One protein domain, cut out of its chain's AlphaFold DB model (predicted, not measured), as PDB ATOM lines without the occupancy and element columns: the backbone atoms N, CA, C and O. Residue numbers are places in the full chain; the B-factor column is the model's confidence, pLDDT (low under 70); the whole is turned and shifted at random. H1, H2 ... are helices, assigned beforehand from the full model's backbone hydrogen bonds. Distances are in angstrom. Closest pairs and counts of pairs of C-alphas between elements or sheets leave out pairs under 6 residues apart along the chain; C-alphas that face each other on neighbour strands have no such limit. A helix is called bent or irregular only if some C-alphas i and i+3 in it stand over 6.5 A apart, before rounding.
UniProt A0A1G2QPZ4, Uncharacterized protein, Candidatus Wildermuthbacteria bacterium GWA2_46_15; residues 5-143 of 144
ATOM      1  N   LEU A   5     -46.236  -3.485 -19.497       85.69
ATOM      2  CA  LEU A   5     -46.240  -3.507 -20.963       85.69
ATOM      3  C   LEU A   5     -45.175  -4.443 -21.554       85.69
ATOM      4  O   LEU A   5     -45.488  -5.247 -22.429       85.69
ATOM      5  N   ILE A   6     -43.937  -4.394 -21.042       90.19
ATOM      6  CA  ILE A   6     -42.845  -5.269 -21.508       90.19
ATOM      7  C   ILE A   6     -43.208  -6.739 -21.307       90.19
ATOM      8  O   ILE A   6     -43.000  -7.561 -22.197       90.19
ATOM      9  N   ARG A   7     -43.771  -7.075 -20.143       89.88
ATOM     10  CA  ARG A   7     -44.162  -8.449 -19.826       89.88
ATOM     11  C   ARG A   7     -45.261  -8.944 -20.761       89.88
ATOM     12  O   ARG A   7     -45.162 -10.058 -21.263       89.88
ATOM     13  N   THR A   8     -46.274  -8.120 -21.015       90.31
ATOM     14  CA  THR A   8     -47.348  -8.459 -21.952       90.31
ATOM     15  C   THR A   8     -46.782  -8.716 -23.347       90.31
ATOM     16  O   THR A   8     -47.036  -9.776 -23.914       90.31
ATOM     17  N   ILE A   9     -45.948  -7.810 -23.868       93.31
ATOM     18  CA  ILE A   9     -45.314  -7.974 -25.185       93.31
ATOM     19  C   ILE A   9     -44.510  -9.280 -25.247       93.31
ATOM     20  O   ILE A   9     -44.669 -10.044 -26.197       93.31
ATOM     21  N   TYR A  10     -43.705  -9.573 -24.221       94.81
ATOM     22  CA  TYR A  10     -42.944 -10.821 -24.124       94.81
ATOM     23  C   TYR A  10     -43.856 -12.054 -24.204       94.81
ATOM     24  O   TYR A  10     -43.623 -12.944 -25.022       94.81
ATOM     25  N   LEU A  11     -44.923 -12.104 -23.402       94.62
ATOM     26  CA  LEU A  11     -45.810 -13.268 -23.359       94.62
ATOM     27  C   LEU A  11     -46.494 -13.529 -24.707       94.62
ATOM     28  O   LEU A  11     -46.537 -14.675 -25.165       94.62
ATOM     29  N   TYR A  12     -46.993 -12.482 -25.363       95.38
ATOM     30  CA  TYR A  12     -47.627 -12.614 -26.677       95.38
ATOM     31  C   TYR A  12     -46.625 -12.999 -27.768       95.38
ATOM     32  O   TYR A  12     -46.935 -13.861 -28.589       95.38
ATOM     33  N   LEU A  13     -45.415 -12.432 -27.749       97.12
ATOM     34  CA  LEU A  13     -44.356 -12.778 -28.697       97.12
ATOM     35  C   LEU A  13     -44.003 -14.269 -28.615       97.12
ATOM     36  O   LEU A  13     -43.995 -14.961 -29.630       97.12
ATOM     37  N   PHE A  14     -43.752 -14.786 -27.413       96.75
ATOM     38  CA  PHE A  14     -43.384 -16.192 -27.237       96.75
ATOM     39  C   PHE A  14     -44.548 -17.152 -27.504       96.75
ATOM     40  O   PHE A  14     -44.330 -18.239 -28.041       96.75
ATOM     41  N   THR A  15     -45.787 -16.741 -27.216       97.56
ATOM     42  CA  THR A  15     -46.984 -17.492 -27.629       97.56
ATOM     43  C   THR A  15     -47.058 -17.596 -29.152       97.56
ATOM     44  O   THR A  15     -47.272 -18.686 -29.683       97.56
ATOM     45  N   LEU A  16     -46.841 -16.484 -29.862       98.00
ATOM     46  CA  LEU A  16     -46.842 -16.452 -31.323       98.00
ATOM     47  C   LEU A  16     -45.738 -17.346 -31.899       98.00
ATOM     48  O   LEU A  16     -46.013 -18.150 -32.786       98.00
ATOM     49  N   ILE A  17     -44.517 -17.261 -31.365       98.31
ATOM     50  CA  ILE A  17     -43.396 -18.115 -31.787       98.31
ATOM     51  C   ILE A  17     -43.744 -19.594 -31.589       98.31
ATOM     52  O   ILE A  17     -43.600 -20.382 -32.522       98.31
ATOM     53  N   GLY A  18     -44.249 -19.975 -30.411       98.19
ATOM     54  CA  GLY A  18     -44.656 -21.355 -30.135       98.19
ATOM     55  C   GLY A  18     -45.707 -21.859 -31.123       98.19
ATOM     56  O   GLY A  18     -45.565 -22.949 -31.676       98.19
ATOM     57  N   LEU A  19     -46.716 -21.035 -31.418       98.31
ATOM     58  CA  LEU A  19     -47.765 -21.370 -32.382       98.31
ATOM     59  C   LEU A  19     -47.214 -21.554 -33.804       98.31
ATOM     60  O   LEU A  19     -47.609 -22.495 -34.498       98.31
ATOM     61  N   VAL A  20     -46.284 -20.697 -34.233       98.50
ATOM     62  CA  VAL A  20     -45.620 -20.808 -35.542       98.50
ATOM     63  C   VAL A  20     -44.846 -22.123 -35.644       98.50
ATOM     64  O   VAL A  20     -45.005 -22.839 -36.632       98.50
ATOM     65  N   LEU A  21     -44.074 -22.490 -34.616       98.56
ATOM     66  CA  LEU A  21     -43.325 -23.753 -34.598       98.56
ATOM     67  C   LEU A  21     -44.255 -24.970 -34.713       98.56
ATOM     68  O   LEU A  21     -44.020 -25.844 -35.549       98.56
ATOM     69  N   ILE A  22     -45.346 -24.999 -33.937       98.56
ATOM     70  CA  ILE A  22     -46.352 -26.075 -34.003       98.56
ATOM     71  C   ILE A  22     -46.969 -26.151 -35.401       98.56
ATOM     72  O   ILE A  22     -47.136 -27.244 -35.942       98.56
ATOM     73  N   THR A  23     -47.296 -25.001 -35.995       98.50
ATOM     74  CA  THR A  23     -47.926 -24.935 -37.319       98.50
ATOM     75  C   THR A  23     -46.995 -25.486 -38.395       98.50
ATOM     76  O   THR A  23     -47.402 -26.367 -39.151       98.50
ATOM     77  N   ILE A  24     -45.732 -25.046 -38.429       98.50
ATOM     78  CA  ILE A  24     -44.736 -25.531 -39.399       98.50
ATOM     79  C   ILE A  24     -44.510 -27.038 -39.230       98.50
ATOM     80  O   ILE A  24     -44.551 -27.781 -40.210       98.50
ATOM     81  N   GLY A  25     -44.320 -27.510 -37.994       98.19
ATOM     82  CA  GLY A  25     -44.146 -28.938 -37.728       98.19
ATOM     83  C   GLY A  25     -45.355 -29.767 -38.174       98.19
ATOM     84  O   GLY A  25     -45.193 -30.805 -38.812       98.19
ATOM     85  N   SER A  26     -46.571 -29.278 -37.926       98.25
ATOM     86  CA  SER A  26     -47.806 -29.961 -38.335       98.25
ATOM     87  C   SER A  26     -47.945 -30.038 -39.857       98.25
ATOM     88  O   SER A  26     -48.259 -31.103 -40.387       98.25
ATOM     89  N   VAL A  27     -47.660 -28.943 -40.571       98.38
ATOM     90  CA  VAL A  27     -47.677 -28.914 -42.043       98.38
ATOM     91  C   VAL A  27     -46.679 -29.917 -42.623       98.38
ATOM     92  O   VAL A  27     -47.037 -30.664 -43.532       98.38
ATOM     93  N   ASN A  28     -45.469 -30.004 -42.065       97.31
ATOM     94  CA  ASN A  28     -44.460 -30.962 -42.520       97.31
ATOM     95  C   ASN A  28     -44.901 -32.421 -42.304       97.31
ATOM     96  O   ASN A  28     -44.724 -33.253 -43.191       97.31
ATOM     97  N   LEU A  29     -45.531 -32.743 -41.168       97.31
ATOM     98  CA  LEU A  29     -46.073 -34.090 -40.939       97.31
ATOM     99  C   LEU A  29     -47.187 -34.444 -41.927       97.31
ATOM    100  O   LEU A  29     -47.224 -35.566 -42.436       97.31
ATOM    101  N   ILE A  30     -48.079 -33.494 -42.217       97.44
ATOM    102  CA  ILE A  30     -49.144 -33.684 -43.209       97.44
ATOM    103  C   ILE A  30     -48.530 -33.902 -44.593       97.44
ATOM    104  O   ILE A  30     -48.892 -34.862 -45.268       97.44
ATOM    105  N   ASN A  31     -47.569 -33.067 -44.992       96.31
ATOM    106  CA  ASN A  31     -46.852 -33.195 -46.259       96.31
ATOM    107  C   ASN A  31     -46.195 -34.576 -46.407       96.31
ATOM    108  O   ASN A  31     -46.393 -35.254 -47.416       96.31
ATOM    109  N   LEU A  32     -45.495 -35.039 -45.368       94.88
ATOM    110  CA  LEU A  32     -44.890 -36.368 -45.332       94.88
ATOM    111  C   LEU A  32     -45.937 -37.487 -45.477       94.88
ATOM    112  O   LEU A  32     -45.726 -38.451 -46.217       94.88
ATOM    113  N   GLY A  33     -47.080 -37.360 -44.798       94.19
ATOM    114  CA  GLY A  33     -48.199 -38.295 -44.920       94.19
ATOM    115  C   GLY A  33     -48.775 -38.327 -46.338       94.19
ATOM    116  O   GLY A  33     -48.942 -39.404 -46.911       94.19
ATOM    117  N   LEU A  34     -49.008 -37.160 -46.939       95.69
ATOM    118  CA  LEU A  34     -49.497 -37.038 -48.313       95.69
ATOM    119  C   LEU A  34     -48.537 -37.699 -49.304       95.69
ATOM    120  O   LEU A  34     -48.975 -38.511 -50.116       95.69
ATOM    121  N   LYS A  35     -47.234 -37.427 -49.202       91.81
ATOM    122  CA  LYS A  35     -46.205 -38.065 -50.039       91.81
ATOM    123  C   LYS A  35     -46.155 -39.581 -49.859       91.81
ATOM    124  O   LYS A  35     -45.975 -40.319 -50.822       91.81
ATOM    125  N   ARG A  36     -46.361 -40.076 -48.636       90.50
ATOM    126  CA  ARG A  36     -46.323 -41.517 -48.354       90.50
ATOM    127  C   ARG A  36     -47.559 -42.270 -48.846       90.50
ATOM    128  O   ARG A  36     -47.411 -43.396 -49.308       90.50
ATOM    129  N   PHE A  37     -48.751 -41.694 -48.697       93.44
ATOM    130  CA  PHE A  37     -50.011 -42.422 -48.897       93.44
ATOM    131  C   PHE A  37     -50.775 -42.020 -50.161       93.44
ATOM    132  O   PHE A  37     -51.501 -42.849 -50.702       93.44
ATOM    133  N   ILE A  38     -50.618 -40.784 -50.640       95.44
ATOM    134  CA  ILE A  38     -51.352 -40.256 -51.802       95.44
ATOM    135  C   ILE A  38     -50.411 -40.061 -52.994       95.44
ATOM    136  O   ILE A  38     -50.674 -40.562 -54.084       95.44
ATOM    137  N   PHE A  39     -49.281 -39.382 -52.788       93.62
ATOM    138  CA  PHE A  39     -48.316 -39.042 -53.834       93.62
ATOM    139  C   PHE A  39     -47.052 -39.896 -53.741       93.62
ATOM    140  O   PHE A  39     -45.946 -39.376 -53.612       93.62
ATOM    141  N   THR A  40     -47.203 -41.216 -53.851       85.12
ATOM    142  CA  THR A  40     -46.116 -42.200 -53.653       85.12
ATOM    143  C   THR A  40     -44.891 -42.009 -54.555       85.12
ATOM    144  O   THR A  40     -43.829 -42.555 -54.265       85.12
ATOM    145  N   LYS A  41     -45.012 -41.227 -55.636       84.50
ATOM    146  CA  LYS A  41     -43.926 -40.892 -56.570       84.50
ATOM    147  C   LYS A  41     -43.282 -39.518 -56.342       84.50
ATOM    148  O   LYS A  41     -42.301 -39.211 -57.008       84.50
ATOM    149  N   ALA A  42     -43.797 -38.696 -55.425       83.38
ATOM    150  CA  ALA A  42     -43.353 -37.308 -55.252       83.38
ATOM    151  C   ALA A  42     -41.883 -37.163 -54.823       83.38
ATOM    152  O   ALA A  42     -41.284 -36.128 -55.077       83.38
ATOM    153  N   ASP A  43     -41.302 -38.196 -54.205       76.12
ATOM    154  CA  ASP A  43     -39.907 -38.187 -53.752       76.12
ATOM    155  C   ASP A  43     -38.970 -39.015 -54.663       76.12
ATOM    156  O   ASP A  43     -37.794 -39.167 -54.348       76.12
ATOM    157  N   GLN A  44     -39.439 -39.546 -55.806       69.31
ATOM    158  CA  GLN A  44     -38.613 -40.404 -56.683       69.31
ATOM    159  C   GLN A  44     -37.370 -39.702 -57.253       69.31
ATOM    160  O   GLN A  44     -36.374 -40.366 -57.527       69.31
ATOM    161  N   GLU A  45     -37.401 -38.378 -57.399       63.47
ATOM    162  CA  GLU A  45     -36.286 -37.583 -57.928       63.47
ATOM    163  C   GLU A  45     -35.010 -37.702 -57.076       63.47
ATOM    164  O   GLU A  45     -33.896 -37.654 -57.593       63.47
ATOM    165  N   LEU A  46     -35.150 -37.943 -55.772       61.53
ATOM    166  CA  LEU A  46     -34.019 -38.034 -54.846       61.53
ATOM    167  C   LEU A  46     -33.150 -39.268 -55.094       61.53
ATOM    168  O   LEU A  46     -31.942 -39.197 -54.885       61.53
ATOM    169  N   ASN A  47     -33.732 -40.355 -55.610       63.25
ATOM    170  CA  ASN A  47     -32.967 -41.530 -56.030       63.25
ATOM    171  C   ASN A  47     -32.078 -41.235 -57.247       63.25
ATOM    172  O   ASN A  47     -31.021 -41.836 -57.389       63.25
ATOM    173  N   TYR A  48     -32.466 -40.295 -58.114       56.00
ATOM    174  CA  TYR A  48     -31.730 -40.017 -59.349       56.00
ATOM    175  C   TYR A  48     -30.413 -39.263 -59.100       56.00
ATOM    176  O   TYR A  48     -29.441 -39.439 -59.830       56.00
ATOM    177  N   ASN A  49     -30.352 -38.458 -58.036       58.75
ATOM    178  CA  ASN A  49     -29.213 -37.581 -57.739       58.75
ATOM    179  C   ASN A  49     -27.998 -38.293 -57.119       58.75
ATOM    180  O   ASN A  49     -26.934 -37.690 -56.998       58.75
ATOM    181  N   LEU A  50     -28.143 -39.558 -56.714       65.19
ATOM    182  CA  LEU A  50     -27.071 -40.361 -56.107       65.19
ATOM    183  C   LEU A  50     -26.387 -41.303 -57.104       65.19
ATOM    184  O   LEU A  50     -25.453 -42.013 -56.728       65.19
ATOM    185  N   LYS A  51     -26.839 -41.308 -58.361       67.62
ATOM    186  CA  LYS A  51     -26.251 -42.125 -59.414       67.62
ATOM    187  C   LYS A  51     -24.889 -41.558 -59.839       67.62
ATOM    188  O   LYS A  51     -24.805 -40.356 -60.102       67.62
ATOM    189  N   PRO A  52     -23.831 -42.388 -59.940       68.69
ATOM    190  CA  PRO A  52     -22.563 -41.992 -60.521       68.69
ATOM    191  C   PRO A  52     -22.811 -41.363 -61.884       68.69
ATOM    192  O   PRO A  52     -23.532 -41.918 -62.718       68.69
ATOM    193  N   SER A  53     -22.229 -40.191 -62.108       68.19
ATOM    194  CA  SER A  53     -22.323 -39.553 -63.408       68.19
ATOM    195  C   SER A  53     -21.580 -40.403 -64.437       68.19
ATOM    196  O   SER A  53     -20.410 -40.746 -64.271       68.19
ATOM    197  N   PHE A  54     -22.271 -40.739 -65.519       72.69
ATOM    198  CA  PHE A  54     -21.678 -41.298 -66.726       72.69
ATOM    199  C   PHE A  54     -21.919 -40.318 -67.880       72.69
ATOM    200  O   PHE A  54     -22.868 -39.526 -67.835       72.69
ATOM    201  N   PRO A  55     -21.052 -40.305 -68.905       74.00
ATOM    202  CA  PRO A  55     -21.254 -39.434 -70.048       74.00
ATOM    203  C   PRO A  55     -22.566 -39.796 -70.750       74.00
ATOM    204  O   PRO A  55     -22.784 -40.943 -71.129       74.00
ATOM    205  N   MET A  56     -23.430 -38.799 -70.965       67.56
ATOM    206  CA  MET A  56     -24.706 -38.982 -71.679       67.56
ATOM    207  C   MET A  56     -24.515 -39.375 -73.152       67.56
ATOM    208  O   MET A  56     -25.455 -39.825 -73.807       67.56
ATOM    209  N   THR A  57     -23.300 -39.203 -73.680       69.75
ATOM    210  CA  THR A  57     -22.943 -39.532 -75.057       69.75
ATOM    211  C   THR A  57     -21.571 -40.181 -75.147       69.75
ATOM    212  O   THR A  57     -20.626 -39.706 -74.520       69.75
ATOM    213  N   ILE A  58     -21.446 -41.196 -75.998       71.75
ATOM    214  CA  ILE A  58     -20.178 -41.840 -76.369       71.75
ATOM    215  C   ILE A  58     -20.132 -41.835 -77.890       71.75
ATOM    216  O   ILE A  58     -21.126 -42.192 -78.513       71.75
ATOM    217  N   ASP A  59     -19.033 -41.388 -78.495       73.25
ATOM    218  CA  ASP A  59     -18.875 -41.334 -79.957       73.25
ATOM    219  C   ASP A  59     -20.037 -40.625 -80.688       73.25
ATOM    220  O   ASP A  59     -20.473 -41.029 -81.764       73.25
ATOM    221  N   GLY A  60     -20.589 -39.571 -80.077       74.19
ATOM    222  CA  GLY A  60     -21.666 -38.761 -80.659       74.19
ATOM    223  C   GLY A  60     -23.063 -39.395 -80.640       74.19
ATOM    224  O   GLY A  60     -24.009 -38.764 -81.111       74.19
ATOM    225  N   ARG A  61     -23.233 -40.596 -80.072       73.75
ATOM    226  CA  ARG A  61     -24.549 -41.218 -79.835       73.75
ATOM    227  C   ARG A  61     -24.953 -41.105 -78.369       73.75
ATOM    228  O   ARG A  61     -24.092 -41.127 -77.492       73.75
ATOM    229  N   ALA A  62     -26.262 -41.024 -78.113       70.31
ATOM    230  CA  ALA A  62     -26.804 -41.192 -76.768       70.31
ATOM    231  C   ALA A  62     -26.331 -42.542 -76.214       70.31
ATOM    232  O   ALA A  62     -26.481 -43.572 -76.878       70.31
ATOM    233  N   ALA A  63     -25.712 -42.512 -75.041       75.31
ATOM    234  CA  ALA A  63     -25.159 -43.690 -74.400       75.31
ATOM    235  C   ALA A  63     -26.027 -44.067 -73.207       75.31
ATOM    236  O   ALA A  63     -26.334 -43.234 -72.351       75.31
ATOM    237  N   THR A  64     -26.421 -45.334 -73.154       81.31
ATOM    238  CA  THR A  64     -26.923 -45.914 -71.914       81.31
ATOM    239  C   THR A  64     -25.765 -46.148 -70.947       81.31
ATOM    240  O   THR A  64     -24.588 -46.147 -71.309       81.31
ATOM    241  N   GLU A  65     -26.096 -46.368 -69.685       79.94
ATOM    242  CA  GLU A  65     -25.116 -46.771 -68.681       79.94
ATOM    243  C   GLU A  65     -24.388 -48.068 -69.078       79.94
ATOM    244  O   GLU A  65     -23.170 -48.161 -68.961       79.94
ATOM    245  N   GLU A  66     -25.115 -49.032 -69.645       82.44
ATOM    246  CA  GLU A  66     -24.568 -50.289 -70.170       82.44
ATOM    247  C   GLU A  66     -23.603 -50.047 -71.340       82.44
ATOM    248  O   GLU A  66     -22.531 -50.656 -71.403       82.44
ATOM    249  N   ASP A  67     -23.930 -49.103 -72.233       83.12
ATOM    250  CA  ASP A  67     -23.022 -48.678 -73.301       83.12
ATOM    251  C   ASP A  67     -21.704 -48.152 -72.731       83.12
ATOM    252  O   ASP A  67     -20.639 -48.521 -73.230       83.12
ATOM    253  N   PHE A  68     -21.768 -47.331 -71.679       84.25
ATOM    254  CA  PHE A  68     -20.585 -46.759 -71.045       84.25
ATOM    255  C   PHE A  68     -19.710 -47.809 -70.375       84.25
ATOM    256  O   PHE A  68     -18.516 -47.874 -70.674       84.25
ATOM    257  N   ILE A  69     -20.294 -48.671 -69.543       85.06
ATOM    258  CA  ILE A  69     -19.547 -49.749 -68.885       85.06
ATOM    259  C   ILE A  69     -18.889 -50.653 -69.930       85.06
ATOM    260  O   ILE A  69     -17.687 -50.906 -69.852       85.06
ATOM    261  N   SER A  70     -19.626 -51.044 -70.974       84.69
ATOM    262  CA  SER A  70     -19.076 -51.899 -72.031       84.69
ATOM    263  C   SER A  70     -17.948 -51.225 -72.826       84.69
ATOM    264  O   SER A  70     -17.010 -51.897 -73.262       84.69
ATOM    265  N   ALA A  71     -18.015 -49.906 -73.031       83.69
ATOM    266  CA  ALA A  71     -16.972 -49.145 -73.712       83.69
ATOM    267  C   ALA A  71     -15.704 -49.042 -72.853       83.69
ATOM    268  O   ALA A  71     -14.602 -49.253 -73.363       83.69
ATOM    269  N   VAL A  72     -15.863 -48.783 -71.553       84.75
ATOM    270  CA  VAL A  72     -14.761 -48.712 -70.584       84.75
ATOM    271  C   VAL A  72     -14.059 -50.069 -70.457       84.75
ATOM    272  O   VAL A  72     -12.833 -50.122 -70.569       84.75
ATOM    273  N   GLU A  73     -14.811 -51.167 -70.323       84.88
ATOM    274  CA  GLU A  73     -14.259 -52.531 -70.260       84.88
ATOM    275  C   GLU A  73     -13.481 -52.894 -71.536       84.88
ATOM    276  O   GLU A  73     -12.350 -53.373 -71.468       84.88
ATOM    277  N   LYS A  74     -14.035 -52.598 -72.721       86.06
ATOM    278  CA  LYS A  74     -13.337 -52.822 -74.001       86.06
ATOM    279  C   LYS A  74     -12.067 -51.981 -74.122       86.06
ATOM    280  O   LYS A  74     -11.070 -52.451 -74.670       86.06
ATOM    281  N   CYS A  75     -12.109 -50.738 -73.648       82.69
ATOM    282  CA  CYS A  75     -10.983 -49.818 -73.744       82.69
ATOM    283  C   CYS A  75      -9.843 -50.210 -72.800       82.69
ATOM    284  O   CYS A  75      -8.680 -50.084 -73.177       82.69
ATOM    285  N   GLN A  76     -10.148 -50.778 -71.630       79.88
ATOM    286  CA  GLN A  76      -9.134 -51.290 -70.703       79.88
ATOM    287  C   GLN A  76      -8.165 -52.284 -71.375       79.88
ATOM    288  O   GLN A  76      -6.969 -52.278 -71.071       79.88
ATOM    289  N   GLU A  77      -8.663 -53.105 -72.305       78.19
ATOM    290  CA  GLU A  77      -7.864 -54.090 -73.045       78.19
ATOM    291  C   GLU A  77      -7.314 -53.566 -74.378       78.19
ATOM    292  O   GLU A  77      -6.184 -53.893 -74.742       78.19
ATOM    293  N   LYS A  78      -8.108 -52.786 -75.126       83.19
ATOM    294  CA  LYS A  78      -7.809 -52.434 -76.528       83.19
ATOM    295  C   LYS A  78      -7.242 -51.032 -76.743       83.19
ATOM    296  O   LYS A  78      -6.719 -50.773 -77.823       83.19
ATOM    297  N   CYS A  79      -7.371 -50.129 -75.775       85.88
ATOM    298  CA  CYS A  79      -6.854 -48.769 -75.894       85.88
ATOM    299  C   CYS A  79      -5.394 -48.684 -75.444       85.88
ATOM    300  O   CYS A  79      -4.949 -49.405 -74.544       85.88
ATOM    301  N   ASP A  80      -4.666 -47.741 -76.036       87.44
ATOM    302  CA  ASP A  80      -3.279 -47.453 -75.682       87.44
ATOM    303  C   ASP A  80      -3.233 -46.593 -74.405       87.44
ATOM    304  O   ASP A  80      -3.158 -45.366 -74.440       87.44
ATOM    305  N   LEU A  81      -3.417 -47.257 -73.260       86.75
ATOM    306  CA  LEU A  81      -3.506 -46.646 -71.932       86.75
ATOM    307  C   LEU A  81      -2.246 -46.909 -71.110       86.75
ATOM    308  O   LEU A  81      -1.705 -48.022 -71.112       86.75
ATOM    309  N   THR A  82      -1.844 -45.917 -70.314       91.06
ATOM    310  CA  THR A  82      -0.779 -46.083 -69.320       91.06
ATOM    311  C   THR A  82      -1.199 -47.071 -68.226       91.06
ATOM    312  O   THR A  82      -2.384 -47.328 -67.994       91.06
ATOM    313  N   SER A  83      -0.224 -47.637 -67.515       87.19
ATOM    314  CA  SER A  83      -0.475 -48.519 -66.367       87.19
ATOM    315  C   SER A  83      -1.310 -47.838 -65.277       87.19
ATOM    316  O   SER A  83      -2.206 -48.463 -64.713       87.19
ATOM    317  N   GLU A  84      -1.070 -46.549 -65.036       87.94
ATOM    318  CA  GLU A  84      -1.843 -45.741 -64.093       87.94
ATOM    319  C   GLU A  84      -3.304 -45.587 -64.541       87.94
ATOM    320  O   GLU A  84      -4.220 -45.822 -63.755       87.94
ATOM    321  N   GLN A  85      -3.543 -45.287 -65.821       86.56
ATOM    322  CA  GLN A  85      -4.898 -45.169 -66.373       86.56
ATOM    323  C   GLN A  85      -5.667 -46.494 -66.285       86.56
ATOM    324  O   GLN A  85      -6.838 -46.508 -65.904       86.56
ATOM    325  N   LYS A  86      -5.006 -47.624 -66.568       87.56
ATOM    326  CA  LYS A  86      -5.606 -48.960 -66.411       87.56
ATOM    327  C   LYS A  86      -5.984 -49.246 -64.958       87.56
ATOM    328  O   LYS A  86      -7.050 -49.805 -64.703       87.56
ATOM    329  N   GLN A  87      -5.145 -48.837 -64.005       88.88
ATOM    330  CA  GLN A  87      -5.430 -48.989 -62.580       88.88
ATOM    331  C   GLN A  87      -6.606 -48.110 -62.130       88.88
ATOM    332  O   GLN A  87      -7.461 -48.582 -61.381       88.88
ATOM    333  N   GLN A  88      -6.686 -46.867 -62.612       86.62
ATOM    334  CA  GLN A  88      -7.804 -45.963 -62.320       86.62
ATOM    335  C   GLN A  88      -9.131 -46.510 -62.861       86.62
ATOM    336  O   GLN A  88     -10.114 -46.537 -62.124       86.62
ATOM    337  N   ILE A  89      -9.151 -47.022 -64.098       86.62
ATOM    338  CA  ILE A  89     -10.339 -47.666 -64.686       86.62
ATOM    339  C   ILE A  89     -10.764 -48.888 -63.866       86.62
ATOM    340  O   ILE A  89     -11.940 -49.028 -63.538       86.62
ATOM    341  N   ALA A  90      -9.815 -49.748 -63.489       88.69
ATOM    342  CA  ALA A  90     -10.110 -50.935 -62.689       88.69
ATOM    343  C   ALA A  90     -10.665 -50.576 -61.300       88.69
ATOM    344  O   ALA A  90     -11.603 -51.221 -60.827       88.69
ATOM    345  N   SER A  91     -10.117 -49.535 -60.659       89.19
ATOM    346  CA  SER A  91     -10.645 -49.013 -59.394       89.19
ATOM    347  C   SER A  91     -12.059 -48.476 -59.575       89.19
ATOM    348  O   SER A  91     -12.957 -48.858 -58.833       89.19
ATOM    349  N   TRP A  92     -12.281 -47.657 -60.603       86.88
ATOM    350  CA  TRP A  92     -13.583 -47.065 -60.873       86.88
ATOM    351  C   TRP A  92     -14.655 -48.125 -61.166       86.88
ATOM    352  O   TRP A  92     -15.734 -48.068 -60.584       86.88
ATOM    353  N   LEU A  93     -14.357 -49.142 -61.987       86.69
ATOM    354  CA  LEU A  93     -15.278 -50.254 -62.268       86.69
ATOM    355  C   LEU A  93     -15.636 -51.038 -60.999       86.69
ATOM    356  O   LEU A  93     -16.773 -51.488 -60.839       86.69
ATOM    357  N   LYS A  94     -14.671 -51.206 -60.089       88.81
ATOM    358  CA  LYS A  94     -14.897 -51.840 -58.789       88.81
ATOM    359  C   LYS A  94     -15.812 -50.985 -57.910       88.81
ATOM    360  O   LYS A  94     -16.788 -51.510 -57.381       88.81
ATOM    361  N   ASP A  95     -15.522 -49.695 -57.780       85.00
ATOM    362  CA  ASP A  95     -16.310 -48.761 -56.967       85.00
ATOM    363  C   ASP A  95     -17.736 -48.615 -57.507       85.00
ATOM    364  O   ASP A  95     -18.701 -48.582 -56.747       85.00
ATOM    365  N   TYR A  96     -17.883 -48.621 -58.831       84.38
ATOM    366  CA  TYR A  96     -19.169 -48.591 -59.507       84.38
ATOM    367  C   TYR A  96     -20.008 -49.852 -59.227       84.38
ATOM    368  O   TYR A  96     -21.188 -49.737 -58.896       84.38
ATOM    369  N   LYS A  97     -19.410 -51.054 -59.264       85.00
ATOM    370  CA  LYS A  97     -20.102 -52.298 -58.865       85.00
ATOM    371  C   LYS A  97     -20.512 -52.279 -57.392       85.00
ATOM    372  O   LYS A  97     -21.638 -52.648 -57.072       85.00
ATOM    373  N   ILE A  98     -19.632 -51.796 -56.511       86.06
ATOM    374  CA  ILE A  98     -19.950 -51.615 -55.088       86.06
ATOM    375  C   ILE A  98     -21.145 -50.669 -54.930       86.06
ATOM    376  O   ILE A  98     -22.061 -50.974 -54.170       86.06
ATOM    377  N   TRP A  99     -21.174 -49.556 -55.668       81.62
ATOM    378  CA  TRP A  99     -22.306 -48.632 -55.660       81.62
ATOM    379  C   TRP A  99     -23.604 -49.302 -56.140       81.62
ATOM    380  O   TRP A  99     -24.613 -49.192 -55.450       81.62
ATOM    381  N   GLN A 100     -23.583 -50.057 -57.245       79.19
ATOM    382  CA  GLN A 100     -24.765 -50.781 -57.752       79.19
ATOM    383  C   GLN A 100     -25.313 -51.803 -56.741       79.19
ATOM    384  O   GLN A 100     -26.526 -51.996 -56.613       79.19
ATOM    385  N   GLU A 101     -24.425 -52.490 -56.022       81.69
ATOM    386  CA  GLU A 101     -24.806 -53.439 -54.971       81.69
ATOM    387  C   GLU A 101     -25.370 -52.719 -53.737       81.69
ATOM    388  O   GLU A 101     -26.344 -53.185 -53.136       81.69
ATOM    389  N   GLN A 102     -24.796 -51.568 -53.385       74.62
ATOM    390  CA  GLN A 102     -25.207 -50.751 -52.243       74.62
ATOM    391  C   GLN A 102     -26.499 -49.962 -52.485       74.62
ATOM    392  O   GLN A 102     -27.283 -49.806 -51.549       74.62
ATOM    393  N   GLU A 103     -26.777 -49.514 -53.713       70.25
ATOM    394  CA  GLU A 103     -28.012 -48.802 -54.079       70.25
ATOM    395  C   GLU A 103     -29.258 -49.611 -53.685       70.25
ATOM    396  O   GLU A 103     -30.232 -49.070 -53.167       70.25
ATOM    397  N   LYS A 104     -29.198 -50.941 -53.830       64.50
ATOM    398  CA  LYS A 104     -30.288 -51.848 -53.434       64.50
ATOM    399  C   LYS A 104     -30.482 -51.953 -51.921       64.50
ATOM    400  O   LYS A 104     -31.537 -52.406 -51.483       64.50
ATOM    401  N   GLN A 105     -29.475 -51.583 -51.130       62.59
ATOM    402  CA  GLN A 105     -29.517 -51.657 -49.670       62.59
ATOM    403  C   GLN A 105     -29.879 -50.326 -49.006       62.59
ATOM    404  O   GLN A 105     -30.469 -50.333 -47.923       62.59
ATOM    405  N   PHE A 106     -29.563 -49.188 -49.626       63.03
ATOM    406  CA  PHE A 106     -29.845 -47.876 -49.049       63.03
ATOM    407  C   PHE A 106     -31.192 -47.321 -49.523       63.03
ATOM    408  O   PHE A 106     -31.318 -46.774 -50.612       63.03
ATOM    409  N   ASP A 107     -32.208 -47.380 -48.657       76.12
ATOM    410  CA  ASP A 107     -33.455 -46.632 -48.864       76.12
ATOM    411  C   ASP A 107     -33.234 -45.146 -48.515       76.12
ATOM    412  O   ASP A 107     -33.555 -44.672 -47.417       76.12
ATOM    413  N   TYR A 108     -32.643 -44.401 -49.452       76.19
ATOM    414  CA  TYR A 108     -32.416 -42.955 -49.329       76.19
ATOM    415  C   TYR A 108     -33.717 -42.188 -49.065       76.19
ATOM    416  O   TYR A 108     -33.736 -41.220 -48.297       76.19
ATOM    417  N   LEU A 109     -34.832 -42.661 -49.628       78.44
ATOM    418  CA  LEU A 109     -36.151 -42.078 -49.402       78.44
ATOM    419  C   LEU A 109     -36.595 -42.272 -47.953       78.44
ATOM    420  O   LEU A 109     -37.160 -41.360 -47.349       78.44
ATOM    421  N   ALA A 110     -36.362 -43.438 -47.351       84.06
ATOM    422  CA  ALA A 110     -36.624 -43.640 -45.928       84.06
ATOM    423  C   ALA A 110     -35.764 -42.724 -45.053       84.06
ATOM    424  O   ALA A 110     -36.310 -42.098 -44.146       84.06
ATOM    425  N   GLN A 111     -34.468 -42.586 -45.340       86.19
ATOM    426  CA  GLN A 111     -33.578 -41.712 -44.564       86.19
ATOM    427  C   GLN A 111     -34.022 -40.245 -44.626       86.19
ATOM    428  O   GLN A 111     -34.116 -39.564 -43.601       86.19
ATOM    429  N   GLN A 112     -34.373 -39.755 -45.816       86.69
ATOM    430  CA  GLN A 112     -34.871 -38.393 -45.965       86.69
ATOM    431  C   GLN A 112     -36.203 -38.181 -45.243       86.69
ATOM    432  O   GLN A 112     -36.366 -37.182 -44.539       86.69
ATOM    433  N   ARG A 113     -37.133 -39.132 -45.364       88.50
ATOM    434  CA  ARG A 113     -38.421 -39.085 -44.661       88.50
ATOM    435  C   ARG A 113     -38.241 -39.100 -43.144       88.50
ATOM    436  O   ARG A 113     -38.929 -38.363 -42.446       88.50
ATOM    437  N   GLN A 114     -37.291 -39.880 -42.627       91.56
ATOM    438  CA  GLN A 114     -36.930 -39.873 -41.206       91.56
ATOM    439  C   GLN A 114     -36.394 -38.510 -40.762       91.56
ATOM    440  O   GLN A 114     -36.767 -38.030 -39.692       91.56
ATOM    441  N   ARG A 115     -35.564 -37.852 -41.581       92.06
ATOM    442  CA  ARG A 115     -35.073 -36.497 -41.296       92.06
ATOM    443  C   ARG A 115     -36.206 -35.467 -41.287       92.06
ATOM    444  O   ARG A 115     -36.280 -34.679 -40.347       92.06
ATOM    445  N   GLU A 116     -37.083 -35.472 -42.292       93.94
ATOM    446  CA  GLU A 116     -38.249 -34.574 -42.351       93.94
ATOM    447  C   GLU A 116     -39.155 -34.776 -41.130       93.94
ATOM    448  O   GLU A 116     -39.523 -33.813 -40.456       93.94
ATOM    449  N   PHE A 117     -39.425 -36.036 -40.784       96.25
ATOM    450  CA  PHE A 117     -40.202 -36.403 -39.605       96.25
ATOM    451  C   PHE A 117     -39.547 -35.940 -38.297       96.25
ATOM    452  O   PHE A 117     -40.213 -35.347 -37.452       96.25
ATOM    453  N   SER A 118     -38.240 -36.173 -38.139       97.69
ATOM    454  CA  SER A 118     -37.473 -35.772 -36.954       97.69
ATOM    455  C   SER A 118     -37.521 -34.259 -36.739       97.69
ATOM    456  O   SER A 118     -37.818 -33.792 -35.637       97.69
ATOM    457  N   LEU A 119     -37.328 -33.477 -37.808       97.69
ATOM    458  CA  LEU A 119     -37.429 -32.018 -37.755       97.69
ATOM    459  C   LEU A 119     -38.845 -31.555 -37.402       97.69
ATOM    460  O   LEU A 119     -39.016 -30.678 -36.555       97.69
ATOM    461  N   ALA A 120     -39.863 -32.151 -38.021       97.94
ATOM    462  CA  ALA A 120     -41.253 -31.813 -37.750       97.94
ATOM    463  C   ALA A 120     -41.639 -32.093 -36.286       97.94
ATOM    464  O   ALA A 120     -42.253 -31.245 -35.634       97.94
ATOM    465  N   LEU A 121     -41.214 -33.239 -35.742       98.06
ATOM    466  CA  LEU A 121     -41.406 -33.566 -34.331       98.06
ATOM    467  C   LEU A 121     -40.662 -32.604 -33.410       98.06
ATOM    468  O   LEU A 121     -41.251 -32.149 -32.435       98.06
ATOM    469  N   ALA A 122     -39.410 -32.257 -33.712       98.44
ATOM    470  CA  ALA A 122     -38.646 -31.314 -32.899       98.44
ATOM    471  C   ALA A 122     -39.362 -29.955 -32.783       98.44
ATOM    472  O   ALA A 122     -39.489 -29.414 -31.684       98.44
ATOM    473  N   LEU A 123     -39.904 -29.443 -33.894       98.56
ATOM    474  CA  LEU A 123     -40.673 -28.195 -33.910       98.56
ATOM    475  C   LEU A 123     -41.924 -28.270 -33.026       98.56
ATOM    476  O   LEU A 123     -42.198 -27.333 -32.279       98.56
ATOM    477  N   ILE A 124     -42.662 -29.382 -33.069       98.38
ATOM    478  CA  ILE A 124     -43.868 -29.566 -32.248       98.38
ATOM    479  C   ILE A 124     -43.496 -29.747 -30.774       98.38
ATOM    480  O   ILE A 124     -44.091 -29.097 -29.919       98.38
ATOM    481  N   ILE A 125     -42.504 -30.585 -30.465       98.38
ATOM    482  CA  ILE A 125     -42.070 -30.877 -29.091       98.38
ATOM    483  C   ILE A 125     -41.567 -29.613 -28.388       98.38
ATOM    484  O   ILE A 125     -41.802 -29.461 -27.194       98.38
ATOM    485  N   VAL A 126     -40.909 -28.699 -29.106       98.06
ATOM    486  CA  VAL A 126     -40.453 -27.416 -28.546       98.06
ATOM    487  C   VAL A 126     -41.566 -26.365 -28.567       98.06
ATOM    488  O   VAL A 126     -41.774 -25.656 -27.582       98.06
ATOM    489  N   GLY A 127     -42.309 -26.265 -29.670       98.19
ATOM    490  CA  GLY A 127     -43.352 -25.256 -29.853       98.19
ATOM    491  C   GLY A 127     -44.546 -25.443 -28.920       98.19
ATOM    492  O   GLY A 127     -45.061 -24.463 -28.383       98.19
ATOM    493  N   LEU A 128     -44.957 -26.691 -28.679       98.00
ATOM    494  CA  LEU A 128     -46.114 -27.036 -27.852       98.00
ATOM    495  C   LEU A 128     -45.987 -26.563 -26.395       98.00
ATOM    496  O   LEU A 128     -46.859 -25.808 -25.959       98.00
ATOM    497  N   PRO A 129     -44.938 -26.922 -25.628       97.94
ATOM    498  CA  PRO A 129     -44.780 -26.422 -24.266       97.94
ATOM    499  C   PRO A 129     -44.589 -24.904 -24.241       97.94
ATOM    500  O   PRO A 129     -45.134 -24.250 -23.352       97.94
ATOM    501  N   LEU A 130     -43.890 -24.329 -25.228       97.31
ATOM    502  CA  LEU A 130     -43.699 -22.883 -25.307       97.31
ATOM    503  C   LEU A 130     -45.041 -22.149 -25.447       97.31
ATOM    504  O   LEU A 130     -45.324 -21.237 -24.667       97.31
ATOM    505  N   TYR A 131     -45.887 -22.590 -26.380       97.81
ATOM    506  CA  TYR A 131     -47.227 -22.050 -26.588       97.81
ATOM    507  C   TYR A 131     -48.114 -22.245 -25.354       97.81
ATOM    508  O   TYR A 131     -48.669 -21.275 -24.841       97.81
ATOM    509  N   LEU A 132     -48.226 -23.477 -24.843       97.69
ATOM    510  CA  LEU A 132     -49.129 -23.797 -23.733       97.69
ATOM    511  C   LEU A 132     -48.765 -23.037 -22.452       97.69
ATOM    512  O   LEU A 132     -49.654 -22.529 -21.762       97.69
ATOM    513  N   TYR A 133     -47.472 -22.914 -22.141       97.31
ATOM    514  CA  TYR A 133     -47.015 -22.177 -20.963       97.31
ATOM    515  C   TYR A 133     -47.358 -20.683 -21.052       97.31
ATOM    516  O   TYR A 133     -47.964 -20.122 -20.134       97.31
ATOM    517  N   HIS A 134     -47.022 -20.034 -22.168       96.00
ATOM    518  CA  HIS A 134     -47.241 -18.593 -22.311       96.00
ATOM    519  C   HIS A 134     -48.733 -18.268 -22.446       96.00
ATOM    520  O   HIS A 134     -49.225 -17.355 -21.781       96.00
ATOM    521  N   TRP A 135     -49.483 -19.077 -23.198       96.50
ATOM    522  CA  TRP A 135     -50.927 -18.912 -23.351       96.50
ATOM    523  C   TRP A 135     -51.690 -19.108 -22.038       96.50
ATOM    524  O   TRP A 135     -52.572 -18.315 -21.703       96.50
ATOM    525  N   SER A 136     -51.348 -20.139 -21.257       94.81
ATOM    526  CA  SER A 136     -51.987 -20.368 -19.954       94.81
ATOM    527  C   SER A 136     -51.707 -19.233 -18.969       94.81
ATOM    528  O   SER A 136     -52.600 -18.862 -18.207       94.81
ATOM    529  N   THR A 137     -50.513 -18.637 -19.024       93.50
ATOM    530  CA  THR A 137     -50.156 -17.462 -18.217       93.50
ATOM    531  C   THR A 137     -50.998 -16.249 -18.605       93.50
ATOM    532  O   THR A 137     -51.636 -15.666 -17.733       93.50
ATOM    533  N   ILE A 138     -51.091 -15.928 -19.901       93.06
ATOM    534  CA  ILE A 138     -51.945 -14.835 -20.399       93.06
ATOM    535  C   ILE A 138     -53.393 -15.043 -19.942       93.06
ATOM    536  O   ILE A 138     -53.989 -14.145 -19.357       93.06
ATOM    537  N   LYS A 139     -53.944 -16.248 -20.138       92.56
ATOM    538  CA  LYS A 139     -55.341 -16.555 -19.799       92.56
ATOM    539  C   LYS A 139     -55.643 -16.398 -18.307       92.56
ATOM    540  O   LYS A 139     -56.772 -16.064 -17.961       92.56
ATOM    541  N   ARG A 140     -54.671 -16.687 -17.436       91.31
ATOM    542  CA  ARG A 140     -54.793 -16.471 -15.987       91.31
ATOM    543  C   ARG A 140     -54.806 -14.982 -15.650       91.31
ATOM    544  O   ARG A 140     -55.597 -14.588 -14.814       91.31
ATOM    545  N   GLU A 141     -53.990 -14.179 -16.325       86.75
ATOM    546  CA  GLU A 141     -53.879 -12.733 -16.081       86.75
ATOM    547  C   GLU A 141     -55.035 -11.914 -16.663       86.75
ATOM    548  O   GLU A 141     -55.301 -10.820 -16.189       86.75
ATOM    549  N   THR A 142     -55.723 -12.426 -17.685       82.44
ATOM    550  CA  THR A 142     -56.891 -11.765 -18.293       82.44
ATOM    551  C   THR A 142     -58.228 -12.174 -17.668       82.44
ATOM    552  O   THR A 142     -59.268 -11.714 -18.127       82.44
ATOM    553  N   LYS A 143     -58.230 -13.137 -16.735       72.56
ATOM    554  CA  LYS A 143     -59.450 -13.652 -16.083       72.56
ATOM    555  C   LYS A 143     -59.780 -12.964 -14.753       72.56
ATOM    556  O   LYS A 143     -60.834 -13.277 -14.203       72.56
TER     557      LYS A 143
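This is residues 5 to 143 of the 144 residues of an uncharacterized protein of Candidatus Wildermuthbacteria bacterium GWA2_46_15 (UniProt A0A1G2QPZ4). Two long helices, H1 and H5, cross as a narrow X at one end of a long rod, and the smaller helical hairpin of H3 and H4 makes the other end. The short helix H2 lies between these two parts, its centre 9.1 A from the mean of the C-alphas; from it the long link of residues 49 to 64 runs out to H3, its C-alphas 10 to 35 A from that mean, and residues 78 to 84, at the turn of the hairpin, stick out. The printed part has 139 residues with five named helices, H1 to H5 in order along the chain, and no named strand; the class is all helix. It is extended, with a radius of gyration of the C-alphas of 26.9 A and spans of 88 by 35 by 28 A.

H1 takes residues 5 to 37 and is 48.1 A long from first to last C-alpha; its C-alpha 5 is at (-46.240, -3.507, -20.963). H2 is four residues, 45 to 48, and 5.4 A long. H3 takes residues 65 to 78, 19.8 A, with C-alpha 65 at (-25.116, -46.771, -68.681). H4 takes residues 83 to 103, 30.2 A. H5, the longest helix, takes residues 108 to 141, 49.8 A, and has its C-alpha 141 at (-53.879, -12.733, -16.081). H5 is neither bent nor irregular, but only just: C-alphas 126 and 129 are 6.2 A apart.

H1 and H5 touch; their closest C-alphas, those of Gly 25 and Ala 120, are 4.1 A apart. They run opposite ways at a shallow tilt of 30 degrees. H5 touches H2 with residues 108 to 109 alone, the closest C-alphas being those of Asn 47 and Tyr 108, 6.9 A apart. H3 and H4 form a helical hairpin: they touch, with the C-alphas of Gln 76 and Lys 86 closest at 6.0 A, and run opposite ways at a shallow tilt of 27 degrees. H4 touches H3 with residues 86 to 93 alone. H1 is apart from H3 and H4, and H3 is apart from H5. In H1 and H4 every pair of O i and N i+4 is within hydrogen-bond range; in H3 it is 9 of 10 and in H5 29 of 30, while H2 is too short for such a pair.

The two C-alphas farthest apart, those of Asp 80 and Lys 143, are 88.6 A apart, while those of the first and last printed residues, Leu 5 and Lys 143, are 17.4 A apart. The printed part has no cut. The links H3 to H4 and H4 to H5 are tight, H1 to H2 is short, and H2 to H3 is long, with 16 residues. In that long link residues 57 to 58 pair with residues 61 to 62, antiparallel. The mean pLDDT of the printed part is 86.5; it is under 70 at residues 44 to 53, 56 to 57 and 104 to 106.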